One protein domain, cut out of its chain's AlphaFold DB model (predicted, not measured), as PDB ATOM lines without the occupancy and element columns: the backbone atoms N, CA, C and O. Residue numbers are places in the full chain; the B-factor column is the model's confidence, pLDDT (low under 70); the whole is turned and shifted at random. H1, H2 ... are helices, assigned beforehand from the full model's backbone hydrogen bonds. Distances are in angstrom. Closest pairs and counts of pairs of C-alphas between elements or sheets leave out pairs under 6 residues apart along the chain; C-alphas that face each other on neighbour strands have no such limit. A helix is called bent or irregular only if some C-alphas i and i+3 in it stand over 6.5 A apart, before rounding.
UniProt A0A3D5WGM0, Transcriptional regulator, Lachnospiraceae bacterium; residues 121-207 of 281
ATOM      1  N   PRO A 121     163.258 175.842 233.539       84.94
ATOM      2  CA  PRO A 121     162.252 174.778 233.632       84.94
ATOM      3  C   PRO A 121     160.915 175.123 232.959       84.94
ATOM      4  O   PRO A 121     160.189 174.243 232.502       84.94
ATOM      5  N   GLN A 122     160.547 176.407 232.914       82.25
ATOM      6  CA  GLN A 122     159.347 176.849 232.205       82.25
ATOM      7  C   GLN A 122     159.566 176.813 230.690       82.25
ATOM      8  O   GLN A 122     158.682 176.379 229.952       82.25
ATOM      9  N   LEU A 123     160.749 177.235 230.238       83.88
ATOM     10  CA  LEU A 123     161.143 177.185 228.835       83.88
ATOM     11  C   LEU A 123     161.102 175.749 228.293       83.88
ATOM     12  O   LEU A 123     160.501 175.521 227.246       83.88
ATOM     13  N   THR A 124     161.655 174.771 229.017       84.62
ATOM     14  CA  THR A 124     161.650 173.361 228.583       84.62
ATOM     15  C   THR A 124     160.240 172.782 228.475       84.62
ATOM     16  O   THR A 124     159.972 172.021 227.548       84.62
ATOM     17  N   LYS A 125     159.309 173.178 229.355       76.25
ATOM     18  CA  LYS A 125     157.890 172.791 229.257       76.25
ATOM     19  C   LYS A 125     157.228 173.340 227.995       76.25
ATOM     20  O   LYS A 125     156.540 172.595 227.309       76.25
ATOM     21  N   ILE A 126     157.449 174.616 227.678       70.06
ATOM     22  CA  ILE A 126     156.881 175.245 226.473       70.06
ATOM     23  C   ILE A 126     157.485 174.618 225.212       70.06
ATOM     24  O   ILE A 126     156.749 174.291 224.291       70.06
ATOM     25  N   ILE A 127     158.798 174.373 225.194       77.12
ATOM     26  CA  ILE A 127     159.466 173.658 224.096       77.12
ATOM     27  C   ILE A 127     158.906 172.239 223.947       77.12
ATOM     28  O   ILE A 127     158.672 171.784 222.835       77.12
ATOM     29  N   ARG A 128     158.643 171.540 225.058       73.75
ATOM     30  CA  ARG A 128     158.038 170.206 225.013       73.75
ATOM     31  C   ARG A 128     156.628 170.238 224.426       73.75
ATOM     32  O   ARG A 128     156.313 169.349 223.650       73.75
ATOM     33  N   ILE A 129     155.818 171.236 224.781       65.69
ATOM     34  CA  ILE A 129     154.488 171.448 224.189       65.69
ATOM     35  C   ILE A 129     154.617 171.738 222.691       65.69
ATOM     36  O   ILE A 129     153.904 171.137 221.897       65.69
ATOM     37  N   TYR A 130     155.570 172.589 222.305       67.19
ATOM     38  CA  TYR A 130     155.862 172.892 220.905       67.19
ATOM     39  C   TYR A 130     156.274 171.645 220.101       67.19
ATOM     40  O   TYR A 130     155.898 171.524 218.946       67.19
ATOM     41  N   PHE A 131     157.009 170.704 220.703       67.69
ATOM     42  CA  PHE A 131     157.389 169.432 220.069       67.69
ATOM     43  C   PHE A 131     156.302 168.349 220.091       67.69
ATOM     44  O   PHE A 131     156.501 167.299 219.488       67.69
ATOM     45  N   ALA A 132     155.224 168.530 220.855       61.25
ATOM     46  CA  ALA A 132     154.233 167.484 221.095       61.25
ATOM     47  C   ALA A 132     153.036 167.519 220.130       61.25
ATOM     48  O   ALA A 132     152.163 166.671 220.275       61.25
ATOM     49  N   ASP A 133     152.964 168.471 219.192       54.81
ATOM     50  CA  ASP A 133     151.920 168.622 218.156       54.81
ATOM     51  C   ASP A 133     150.441 168.617 218.648       54.81
ATOM     52  O   ASP A 133     149.514 168.795 217.867       54.81
ATOM     53  N   GLU A 134     150.149 168.511 219.950       48.31
ATOM     54  CA  GLU A 134     148.771 168.480 220.485       48.31
ATOM     55  C   GLU A 134     148.013 169.809 220.296       48.31
ATOM     56  O   GLU A 134     146.782 169.832 220.235       48.31
ATOM     57  N   LEU A 135     148.733 170.924 220.139       50.31
ATOM     58  CA  LEU A 135     148.147 172.220 219.781       50.31
ATOM     59  C   LEU A 135     147.851 172.334 218.270       50.31
ATOM     60  O   LEU A 135     147.042 173.172 217.866       50.31
ATOM     61  N   GLU A 136     148.462 171.477 217.442       53.16
ATOM     62  CA  GLU A 136     148.311 171.455 215.985       53.16
ATOM     63  C   GLU A 136     146.882 171.080 215.599       53.16
ATOM     64  O   GLU A 136     146.233 171.834 214.877       53.16
ATOM     65  N   TYR A 137     146.338 169.996 216.166       56.53
ATOM     66  CA  TYR A 137     144.950 169.595 215.923       56.53
ATOM     67  C   TYR A 137     143.959 170.679 216.349       56.53
ATOM     68  O   TYR A 137     142.988 170.927 215.637       56.53
ATOM     69  N   GLY A 138     144.198 171.360 217.472       55.69
ATOM     70  CA  GLY A 138     143.329 172.437 217.952       55.69
ATOM     71  C   GLY A 138     143.347 173.672 217.045       55.69
ATOM     72  O   GLY A 138     142.288 174.196 216.693       55.69
ATOM     73  N   ILE A 139     144.534 174.126 216.627       58.47
ATOM     74  CA  ILE A 139     144.697 175.303 215.758       58.47
ATOM     75  C   ILE A 139     144.281 174.993 214.316       58.47
ATOM     76  O   ILE A 139     143.611 175.820 213.698       58.47
ATOM     77  N   GLN A 140     144.600 173.806 213.790       58.69
ATOM     78  CA  GLN A 140     144.126 173.350 212.481       58.69
ATOM     79  C   GLN A 140     142.607 173.200 212.474       58.69
ATOM     80  O   GLN A 140     141.967 173.759 211.588       58.69
ATOM     81  N   SER A 141     142.013 172.556 213.485       60.53
ATOM     82  CA  SER A 141     140.551 172.444 213.599       60.53
ATOM     83  C   SER A 141     139.894 173.818 213.682       60.53
ATOM     84  O   SER A 141     138.894 174.060 213.015       60.53
ATOM     85  N   ARG A 142     140.474 174.758 214.439       59.81
ATOM     86  CA  ARG A 142     139.974 176.137 214.523       59.81
ATOM     87  C   ARG A 142     140.104 176.886 213.195       59.81
ATOM     88  O   ARG A 142     139.152 177.544 212.790       59.81
ATOM     89  N   ASN A 143     141.253 176.817 212.524       70.38
ATOM     90  CA  ASN A 143     141.459 177.470 211.228       70.38
ATOM     91  C   ASN A 143     140.533 176.874 210.157       70.38
ATOM     92  O   ASN A 143     139.950 177.626 209.384       70.38
ATOM     93  N   MET A 144     140.331 175.555 210.178       72.50
ATOM     94  CA  MET A 144     139.384 174.845 209.319       72.50
ATOM     95  C   MET A 144     137.935 175.247 209.628       72.50
ATOM     96  O   MET A 144     137.142 175.436 208.716       72.50
ATOM     97  N   MET A 145     137.591 175.467 210.900       71.50
ATOM     98  CA  MET A 145     136.279 175.983 211.299       71.50
ATOM     99  C   MET A 145     136.067 177.436 210.846       71.50
ATOM    100  O   MET A 145     134.970 177.774 210.415       71.50
ATOM    101  N   LEU A 146     137.108 178.280 210.883       73.81
ATOM    102  CA  LEU A 146     137.077 179.636 210.316       73.81
ATOM    103  C   LEU A 146     136.921 179.622 208.790       73.81
ATOM    104  O   LEU A 146     136.255 180.507 208.254       73.81
ATOM    105  N   ASP A 147     137.503 178.637 208.102       78.69
ATOM    106  CA  ASP A 147     137.301 178.427 206.664       78.69
ATOM    107  C   ASP A 147     135.858 178.032 206.356       78.69
ATOM    108  O   ASP A 147     135.194 178.723 205.588       78.69
ATOM    109  N   VAL A 148     135.321 177.024 207.050       80.69
ATOM    110  CA  VAL A 148     133.916 176.608 206.900       80.69
ATOM    111  C   VAL A 148     132.952 177.758 207.207       80.69
ATOM    112  O   VAL A 148     131.994 177.965 206.463       80.69
ATOM    113  N   LEU A 149     133.196 178.541 208.267       77.81
ATOM    114  CA  LEU A 149     132.388 179.726 208.578       77.81
ATOM    115  C   LEU A 149     132.484 180.785 207.475       77.81
ATOM    116  O   LEU A 149     131.464 181.351 207.098       77.81
ATOM    117  N   SER A 150     133.689 181.049 206.963       82.94
ATOM    118  CA  SER A 150     133.907 182.022 205.889       82.94
ATOM    119  C   SER A 150     133.155 181.631 204.619       82.94
ATOM    120  O   SER A 150     132.501 182.477 204.012       82.94
ATOM    121  N   ASP A 151     133.213 180.353 204.248       85.12
ATOM    122  CA  ASP A 151     132.531 179.820 203.070       85.12
ATOM    123  C   ASP A 151     131.007 179.862 203.253       85.12
ATOM    124  O   ASP A 151     130.296 180.389 202.400       85.12
ATOM    125  N   THR A 152     130.508 179.447 204.424       82.06
ATOM    126  CA  THR A 152     129.075 179.514 204.767       82.06
ATOM    127  C   THR A 152     128.553 180.953 204.720       82.06
ATOM    128  O   THR A 152     127.473 181.215 204.194       82.06
ATOM    129  N   ILE A 153     129.324 181.910 205.246       84.31
ATOM    130  CA  ILE A 153     128.960 183.330 205.206       84.31
ATOM    131  C   ILE A 153     128.893 183.826 203.762       84.31
ATOM    132  O   ILE A 153     127.967 184.555 203.413       84.31
ATOM    133  N   MET A 154     129.823 183.400 202.906       83.06
ATOM    134  CA  MET A 154     129.820 183.771 201.492       83.06
ATOM    135  C   MET A 154     128.609 183.229 200.720       83.06
ATOM    136  O   MET A 154     128.143 183.906 199.801       83.06
ATOM    137  N   GLU A 155     128.073 182.074 201.119       86.06
ATOM    138  CA  GLU A 155     126.907 181.429 200.501       86.06
ATOM    139  C   GLU A 155     125.557 182.057 200.886       86.06
ATOM    140  O   GLU A 155     124.573 181.868 200.164       86.06
ATOM    141  N   PHE A 156     125.473 182.838 201.972       82.75
ATOM    142  CA  PHE A 156     124.211 183.488 202.333       82.75
ATOM    143  C   PHE A 156     123.790 184.529 201.277       82.75
ATOM    144  O   PHE A 156     124.583 185.424 200.938       82.75
ATOM    145  N   PRO A 157     122.537 184.460 200.783       81.38
ATOM    146  CA  PRO A 157     122.006 185.439 199.849       81.38
ATOM    147  C   PRO A 157     121.796 186.782 200.555       81.38
ATOM    148  O   PRO A 157     121.191 186.853 201.625       81.38
ATOM    149  N   THR A 158     122.277 187.857 199.937       83.81
ATOM    150  CA  THR A 158     122.116 189.234 200.417       83.81
ATOM    151  C   THR A 158     121.176 190.012 199.499       83.81
ATOM    152  O   THR A 158     121.020 189.701 198.318       83.81
ATOM    153  N   THR A 159     120.499 191.016 200.053       81.12
ATOM    154  CA  THR A 159     119.481 191.810 199.344       81.12
ATOM    155  C   THR A 159     119.986 193.178 198.883       81.12
ATOM    156  O   THR A 159     119.270 193.874 198.165       81.12
ATOM    157  N   SER A 160     121.202 193.577 199.276       86.44
ATOM    158  CA  SER A 160     121.811 194.858 198.911       86.44
ATOM    159  C   SER A 160     123.326 194.753 198.737       86.44
ATOM    160  O   SER A 160     123.990 193.894 199.320       86.44
ATOM    161  N   GLU A 161     123.881 195.674 197.954       82.44
ATOM    162  CA  GLU A 161     125.319 195.770 197.686       82.44
ATOM    163  C   GLU A 161     126.124 196.122 198.955       82.44
ATOM    164  O   GLU A 161     127.237 195.638 199.152       82.44
ATOM    165  N   GLU A 162     125.531 196.894 199.870       85.94
ATOM    166  CA  GLU A 162     126.104 197.207 201.187       85.94
ATOM    167  C   GLU A 162     126.178 195.978 202.099       85.94
ATOM    168  O   GLU A 162     127.193 195.773 202.764       85.94
ATOM    169  N   ALA A 163     125.149 195.124 202.088       82.00
ATOM    170  CA  ALA A 163     125.164 193.867 202.833       82.00
ATOM    171  C   ALA A 163     126.218 192.900 202.272       82.00
ATOM    172  O   ALA A 163     126.925 192.243 203.033       82.00
ATOM    173  N   GLU A 164     126.382 192.858 200.948       82.06
ATOM    174  CA  GLU A 164     127.416 192.050 200.297       82.06
ATOM    175  C   GLU A 164     128.837 192.550 200.612       82.06
ATOM    176  O   GLU A 164     129.761 191.752 200.786       82.06
ATOM    177  N   LYS A 165     129.024 193.869 200.736       85.19
ATOM    178  CA  LYS A 165     130.305 194.461 201.139       85.19
ATOM    179  C   LYS A 165     130.650 194.139 202.596       85.19
ATOM    180  O   LYS A 165     131.759 193.673 202.846       85.19
ATOM    181  N   ALA A 166     129.708 194.317 203.523       83.31
ATOM    182  CA  ALA A 166     129.900 193.979 204.937       83.31
ATOM    183  C   ALA A 166     130.256 192.492 205.120       83.31
ATOM    184  O   ALA A 166     131.210 192.152 205.814       83.31
ATOM    185  N   LYS A 167     129.575 191.611 204.377       83.12
ATOM    186  CA  LYS A 167     129.851 190.169 204.334       83.12
ATOM    187  C   LYS A 167     131.298 189.853 203.937       83.12
ATOM    188  O   LYS A 167     131.946 189.007 204.549       83.12
ATOM    189  N   ARG A 168     131.837 190.549 202.929       83.62
ATOM    190  CA  ARG A 168     133.240 190.395 202.497       83.62
ATOM    191  C   ARG A 168     134.233 190.931 203.526       83.62
ATOM    192  O   ARG A 168     135.298 190.338 203.686       83.62
ATOM    193  N   GLU A 169     133.901 192.028 204.203       83.56
ATOM    194  CA  GLU A 169     134.727 192.607 205.270       83.56
ATOM    195  C   GLU A 169     134.812 191.664 206.483       83.56
ATOM    196  O   GLU A 169     135.914 191.398 206.966       83.56
ATOM    197  N   ASP A 170     133.694 191.057 206.893       79.94
ATOM    198  CA  ASP A 170     133.651 190.062 207.975       79.94
ATOM    199  C   ASP A 170     134.474 188.807 207.637       79.94
ATOM    200  O   ASP A 170     135.288 188.338 208.438       79.94
ATOM    201  N   VAL A 171     134.341 188.290 206.411       81.12
ATOM    202  CA  VAL A 171     135.140 187.150 205.928       81.12
ATOM    203  C   VAL A 171     136.634 187.491 205.877       81.12
ATOM    204  O   VAL A 171     137.481 186.666 206.234       81.12
ATOM    205  N   MET A 172     136.988 188.709 205.462       77.94
ATOM    206  CA  MET A 172     138.375 189.173 205.471       77.94
ATOM    207  C   MET A 172     138.928 189.240 206.901       77.94
ATOM    208  O   MET A 172     140.052 188.789 207.135       77.94
ATOM    209  N   LEU A 173     138.129 189.704 207.866       74.81
ATOM    210  CA  LEU A 173     138.495 189.723 209.279       74.81
ATOM    211  C   LEU A 173     138.780 188.304 209.801       74.81
ATOM    212  O   LEU A 173     139.837 188.078 210.394       74.81
ATOM    213  N   PHE A 174     137.920 187.322 209.518       72.25
ATOM    214  CA  PHE A 174     138.148 185.928 209.935       72.25
ATOM    215  C   PHE A 174     139.428 185.333 209.347       72.25
ATOM    216  O   PHE A 174     140.184 184.671 210.061       72.25
ATOM    217  N   ARG A 175     139.727 185.628 208.078       72.00
ATOM    218  CA  ARG A 175     140.977 185.198 207.432       72.00
ATOM    219  C   ARG A 175     142.213 185.821 208.081       72.00
ATOM    220  O   ARG A 175     143.217 185.131 208.224       72.00
ATOM    221  N   THR A 176     142.138 187.077 208.528       70.75
ATOM    222  CA  THR A 176     143.238 187.739 209.261       70.75
ATOM    223  C   THR A 176     143.410 187.253 210.706       70.75
ATOM    224  O   THR A 176     144.476 187.438 211.281       70.75
ATOM    225  N   GLN A 177     142.399 186.596 211.288       64.56
ATOM    226  CA  GLN A 177     142.438 186.021 212.643       64.56
ATOM    227  C   GLN A 177     142.910 184.555 212.691       64.56
ATOM    228  O   GLN A 177     142.864 183.911 213.752       64.56
ATOM    229  N   LYS A 178     143.328 183.992 211.552       62.56
ATOM    230  CA  LYS A 178     143.957 182.672 211.515       62.56
ATOM    231  C   LYS A 178     145.306 182.731 212.222       62.56
ATOM    232  O   LYS A 178     146.123 183.602 211.943       62.56
ATOM    233  N   PHE A 179     145.548 181.780 213.116       53.66
ATOM    234  CA  PHE A 179     146.858 181.640 213.745       53.66
ATOM    235  C   PHE A 179     147.766 180.822 212.833       53.66
ATOM    236  O   PHE A 179     147.365 179.754 212.359       53.66
ATOM    237  N   ALA A 180     148.992 181.296 212.617       55.72
ATOM    238  CA  ALA A 180     150.058 180.444 212.116       55.72
ATOM    239  C   ALA A 180     150.371 179.406 213.213       55.72
ATOM    240  O   ALA A 180     150.688 179.821 214.331       55.72
ATOM    241  N   PRO A 181     150.290 178.089 212.936       49.62
ATOM    242  CA  PRO A 181     150.402 177.031 213.948       49.62
ATOM    243  C   PRO A 181     151.658 177.086 214.834       49.62
ATOM    244  O   PRO A 181     151.658 176.505 215.910       49.62
ATOM    245  N   HIS A 182     152.713 177.798 214.412       53.53
ATOM    246  CA  HIS A 182     154.013 177.811 215.089       53.53
ATOM    247  C   HIS A 182     154.516 179.191 215.541       53.53
ATOM    248  O   HIS A 182     155.413 179.250 216.378       53.53
ATOM    249  N   GLU A 183     154.002 180.305 215.012       53.00
ATOM    250  CA  GLU A 183     154.685 181.605 215.150       53.00
ATOM    251  C   GLU A 183     154.557 182.194 216.564       53.00
ATOM    252  O   GLU A 183     155.533 182.690 217.121       53.00
ATOM    253  N   ALA A 184     153.388 182.058 217.197       56.19
ATOM    254  CA  ALA A 184     153.158 182.567 218.551       56.19
ATOM    255  C   ALA A 184     153.943 181.787 219.623       56.19
ATOM    256  O   ALA A 184     154.510 182.389 220.540       56.19
ATOM    257  N   ASP A 185     154.019 180.460 219.496       63.59
ATOM    258  CA  ASP A 185     154.764 179.612 220.432       63.59
ATOM    259  C   ASP A 185     156.271 179.756 220.241       63.59
ATOM    260  O   ASP A 185     157.009 179.882 221.221       63.59
ATOM    261  N   PHE A 186     156.733 179.835 218.990       66.06
ATOM    262  CA  PHE A 186     158.132 180.102 218.680       66.06
ATOM    263  C   PHE A 186     158.576 181.478 219.194       66.06
ATOM    264  O   PHE A 186     159.616 181.584 219.848       66.06
ATOM    265  N   GLU A 187     157.775 182.527 218.987       67.25
ATOM    266  CA  GLU A 187     158.074 183.860 219.519       67.25
ATOM    267  C   GLU A 187     158.067 183.876 221.052       67.25
ATOM    268  O   GLU A 187     158.923 184.504 221.678       67.25
ATOM    269  N   ARG A 188     157.170 183.120 221.694       69.56
ATOM    270  CA  ARG A 188     157.177 182.963 223.153       69.56
ATOM    271  C   ARG A 188     158.441 182.260 223.655       69.56
ATOM    272  O   ARG A 188     159.052 182.741 224.612       69.56
ATOM    273  N   ILE A 189     158.850 181.162 223.014       74.94
ATOM    274  CA  ILE A 189     160.094 180.429 223.314       74.94
ATOM    275  C   ILE A 189     161.296 181.367 223.177       74.94
ATOM    276  O   ILE A 189     162.096 181.494 224.107       74.94
ATOM    277  N   LYS A 190     161.388 182.075 222.049       76.75
ATOM    278  CA  LYS A 190     162.447 183.042 221.744       76.75
ATOM    279  C   LYS A 190     162.528 184.147 222.791       76.75
ATOM    280  O   LYS A 190     163.616 184.431 223.286       76.75
ATOM    281  N   ASN A 191     161.401 184.747 223.166       76.44
ATOM    282  CA  ASN A 191     161.371 185.838 224.140       76.44
ATOM    283  C   ASN A 191     161.857 185.394 225.522       76.44
ATOM    284  O   ASN A 191     162.668 186.086 226.141       76.44
ATOM    285  N   ILE A 192     161.420 184.220 225.988       74.94
ATOM    286  CA  ILE A 192     161.881 183.664 227.265       74.94
ATOM    287  C   ILE A 192     163.374 183.349 227.182       74.94
ATOM    288  O   ILE A 192     164.130 183.782 228.046       74.94
ATOM    289  N   PHE A 193     163.820 182.663 226.129       84.31
ATOM    290  CA  PHE A 193     165.227 182.310 225.957       84.31
ATOM    291  C   PHE A 193     166.143 183.542 225.925       84.31
ATOM    292  O   PHE A 193     167.147 183.587 226.632       84.31
ATOM    293  N   LEU A 194     165.764 184.590 225.186       78.56
ATOM    294  CA  LEU A 194     166.510 185.850 225.154       78.56
ATOM    295  C   LEU A 194     166.552 186.544 226.521       78.56
ATOM    296  O   LEU A 194     167.559 187.171 226.843       78.56
ATOM    297  N   SER A 195     165.492 186.437 227.327       84.62
ATOM    298  CA  SER A 195     165.502 186.943 228.705       84.62
ATOM    299  C   SER A 195     166.523 186.198 229.563       84.62
ATOM    300  O   SER A 195     167.309 186.841 230.248       84.62
ATOM    301  N   ILE A 196     166.560 184.862 229.475       85.69
ATOM    302  CA  ILE A 196     167.536 184.029 230.195       85.69
ATOM    303  C   ILE A 196     168.967 184.433 229.821       85.69
ATOM    304  O   ILE A 196     169.800 184.646 230.695       85.69
ATOM    305  N   LEU A 197     169.254 184.590 228.525       82.69
ATOM    306  CA  LEU A 197     170.590 184.975 228.064       82.69
ATOM    307  C   LEU A 197     171.020 186.357 228.566       82.69
ATOM    308  O   LEU A 197     172.190 186.551 228.889       82.69
ATOM    309  N   LYS A 198     170.094 187.321 228.633       85.00
ATOM    310  CA  LYS A 198     170.378 188.660 229.169       85.00
ATOM    311  C   LYS A 198     170.691 188.613 230.662       85.00
ATOM    312  O   LYS A 198     171.657 189.247 231.080       85.00
ATOM    313  N   ASP A 199     169.915 187.850 231.427       88.25
ATOM    314  CA  ASP A 199     170.119 187.677 232.866       88.25
ATOM    315  C   ASP A 199     171.469 186.997 233.143       88.25
ATOM    316  O   ASP A 199     172.270 187.506 233.924       88.25
ATOM    317  N   ILE A 200     171.786 185.922 232.412       83.88
ATOM    318  CA  ILE A 200     173.076 185.225 232.520       83.88
ATOM    319  C   ILE A 200     174.241 186.147 232.155       83.88
ATOM    320  O   ILE A 200     175.240 186.176 232.868       83.88
ATOM    321  N   LYS A 201     174.128 186.914 231.062       79.62
ATOM    322  CA  LYS A 201     175.175 187.858 230.647       79.62
ATOM    323  C   LYS A 201     175.447 188.893 231.739       79.62
ATOM    324  O   LYS A 201     176.604 189.158 232.037       79.62
ATOM    325  N   LYS A 202     174.391 189.426 232.355       82.00
ATOM    326  CA  LYS A 202     174.510 190.358 233.476       82.00
ATOM    327  C   LYS A 202     175.205 189.708 234.679       82.00
ATOM    328  O   LYS A 202     176.111 190.304 235.246       82.00
ATOM    329  N   ASP A 203     174.843 188.473 235.018       71.94
ATOM    330  CA  ASP A 203     175.497 187.721 236.096       71.94
ATOM    331  C   ASP A 203     176.975 187.411 235.795       71.94
ATOM    332  O   ASP A 203     177.779 187.342 236.720       71.94
ATOM    333  N   MET A 204     177.359 187.217 234.530       65.00
ATOM    334  CA  MET A 204     178.764 187.039 234.130       65.00
ATOM    335  C   MET A 204     179.576 188.332 234.255       65.00
ATOM    336  O   MET A 204     180.761 188.272 234.573       65.00
ATOM    337  N   ASP A 205     178.944 189.481 234.021       61.00
ATOM    338  CA  ASP A 205     179.576 190.790 234.201       61.00
ATOM    339  C   ASP A 205     179.717 191.153 235.703       61.00
ATOM    340  O   ASP A 205     180.573 191.961 236.062       61.00
ATOM    341  N   GLU A 206     178.914 190.541 236.592       57.38
ATOM    342  CA  GLU A 206     178.841 190.860 238.032       57.38
ATOM    343  C   GLU A 206     179.465 189.803 238.978       57.38
ATOM    344  O   GLU A 206     179.817 190.147 240.110       57.38
ATOM    345  N   LYS A 207     179.615 188.529 238.576       46.31
ATOM    346  CA  LYS A 207     180.110 187.434 239.440       46.31
ATOM    347  C   LYS A 207     181.207 186.600 238.775       46.31
ATOM    348  O   LYS A 207     181.044 186.115 237.655       46.31
TER     349      LYS A 207
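What this domain is: This is residues 121 to 207 of the 281 residues of the protein "Transcriptional regulator" of Lachnospiraceae bacterium (UniProt A0A3D5WGM0). H4, the longest helix, makes one end of a long, bowed hairpin of helices: H1 and then H2 run out, and H3 and then H4 run back beside them. H1 is beside part of H4 at one end, H2 and H3 are side by side at the other, and residues 197 to 207 stick out beyond H1. The printed part has 87 residues, with four named helices in the order H1, H2, H3, H4 and no named strand; the class is all helix. The whole is extended, with a radius of gyration of the C-alphas of 20.9 A and spans of 73 by 26 by 11 A.

Where its parts are: Find C-alpha 183 at (154.685, 181.605, 215.150); from there H4, residues 183 to 206, runs 34.5 A to C-alpha 206 at (178.841, 190.860, 238.032). H1, residues 121 to 130, begins at C-alpha 121 at (162.252, 174.778, 233.632). H2, residues 134 to 155, is 32.3 A long and H3, residues 161 to 176, 22.8 A. H2 is neither bent nor irregular, but only just: C-alphas 134 and 137 are 6.1 A apart.

How they stand to each other: Look at residues 185 to 193 of H4, which alone touch H1, closest at the C-alphas of Leu 123 and Ile 189, 6.5 A apart; the tilt is shallow, 24 degrees, opposite ways. H1 and H2 are close but not clearly touching. H2 and H3 form a hairpin at a shallow tilt of 9 degrees, and H2 touches H3 with residues 146 to 154 alone; the closest C-alphas, of Ser 150 and Val 171, are 5.3 A apart. H3 and H4 are apart. Every O i to N i+4 pair is within hydrogen-bond range in H1, H3 and H4; in H2, 17 of 18 are.

The domain as a whole: The C-alphas farthest apart, of Thr 159 and Lys 207, are 72.8 A apart. The printed part has no cut, and no link is long. The model's pLDDT is under 70 at residues 129 to 142, 177 to 188 and 204 to 207.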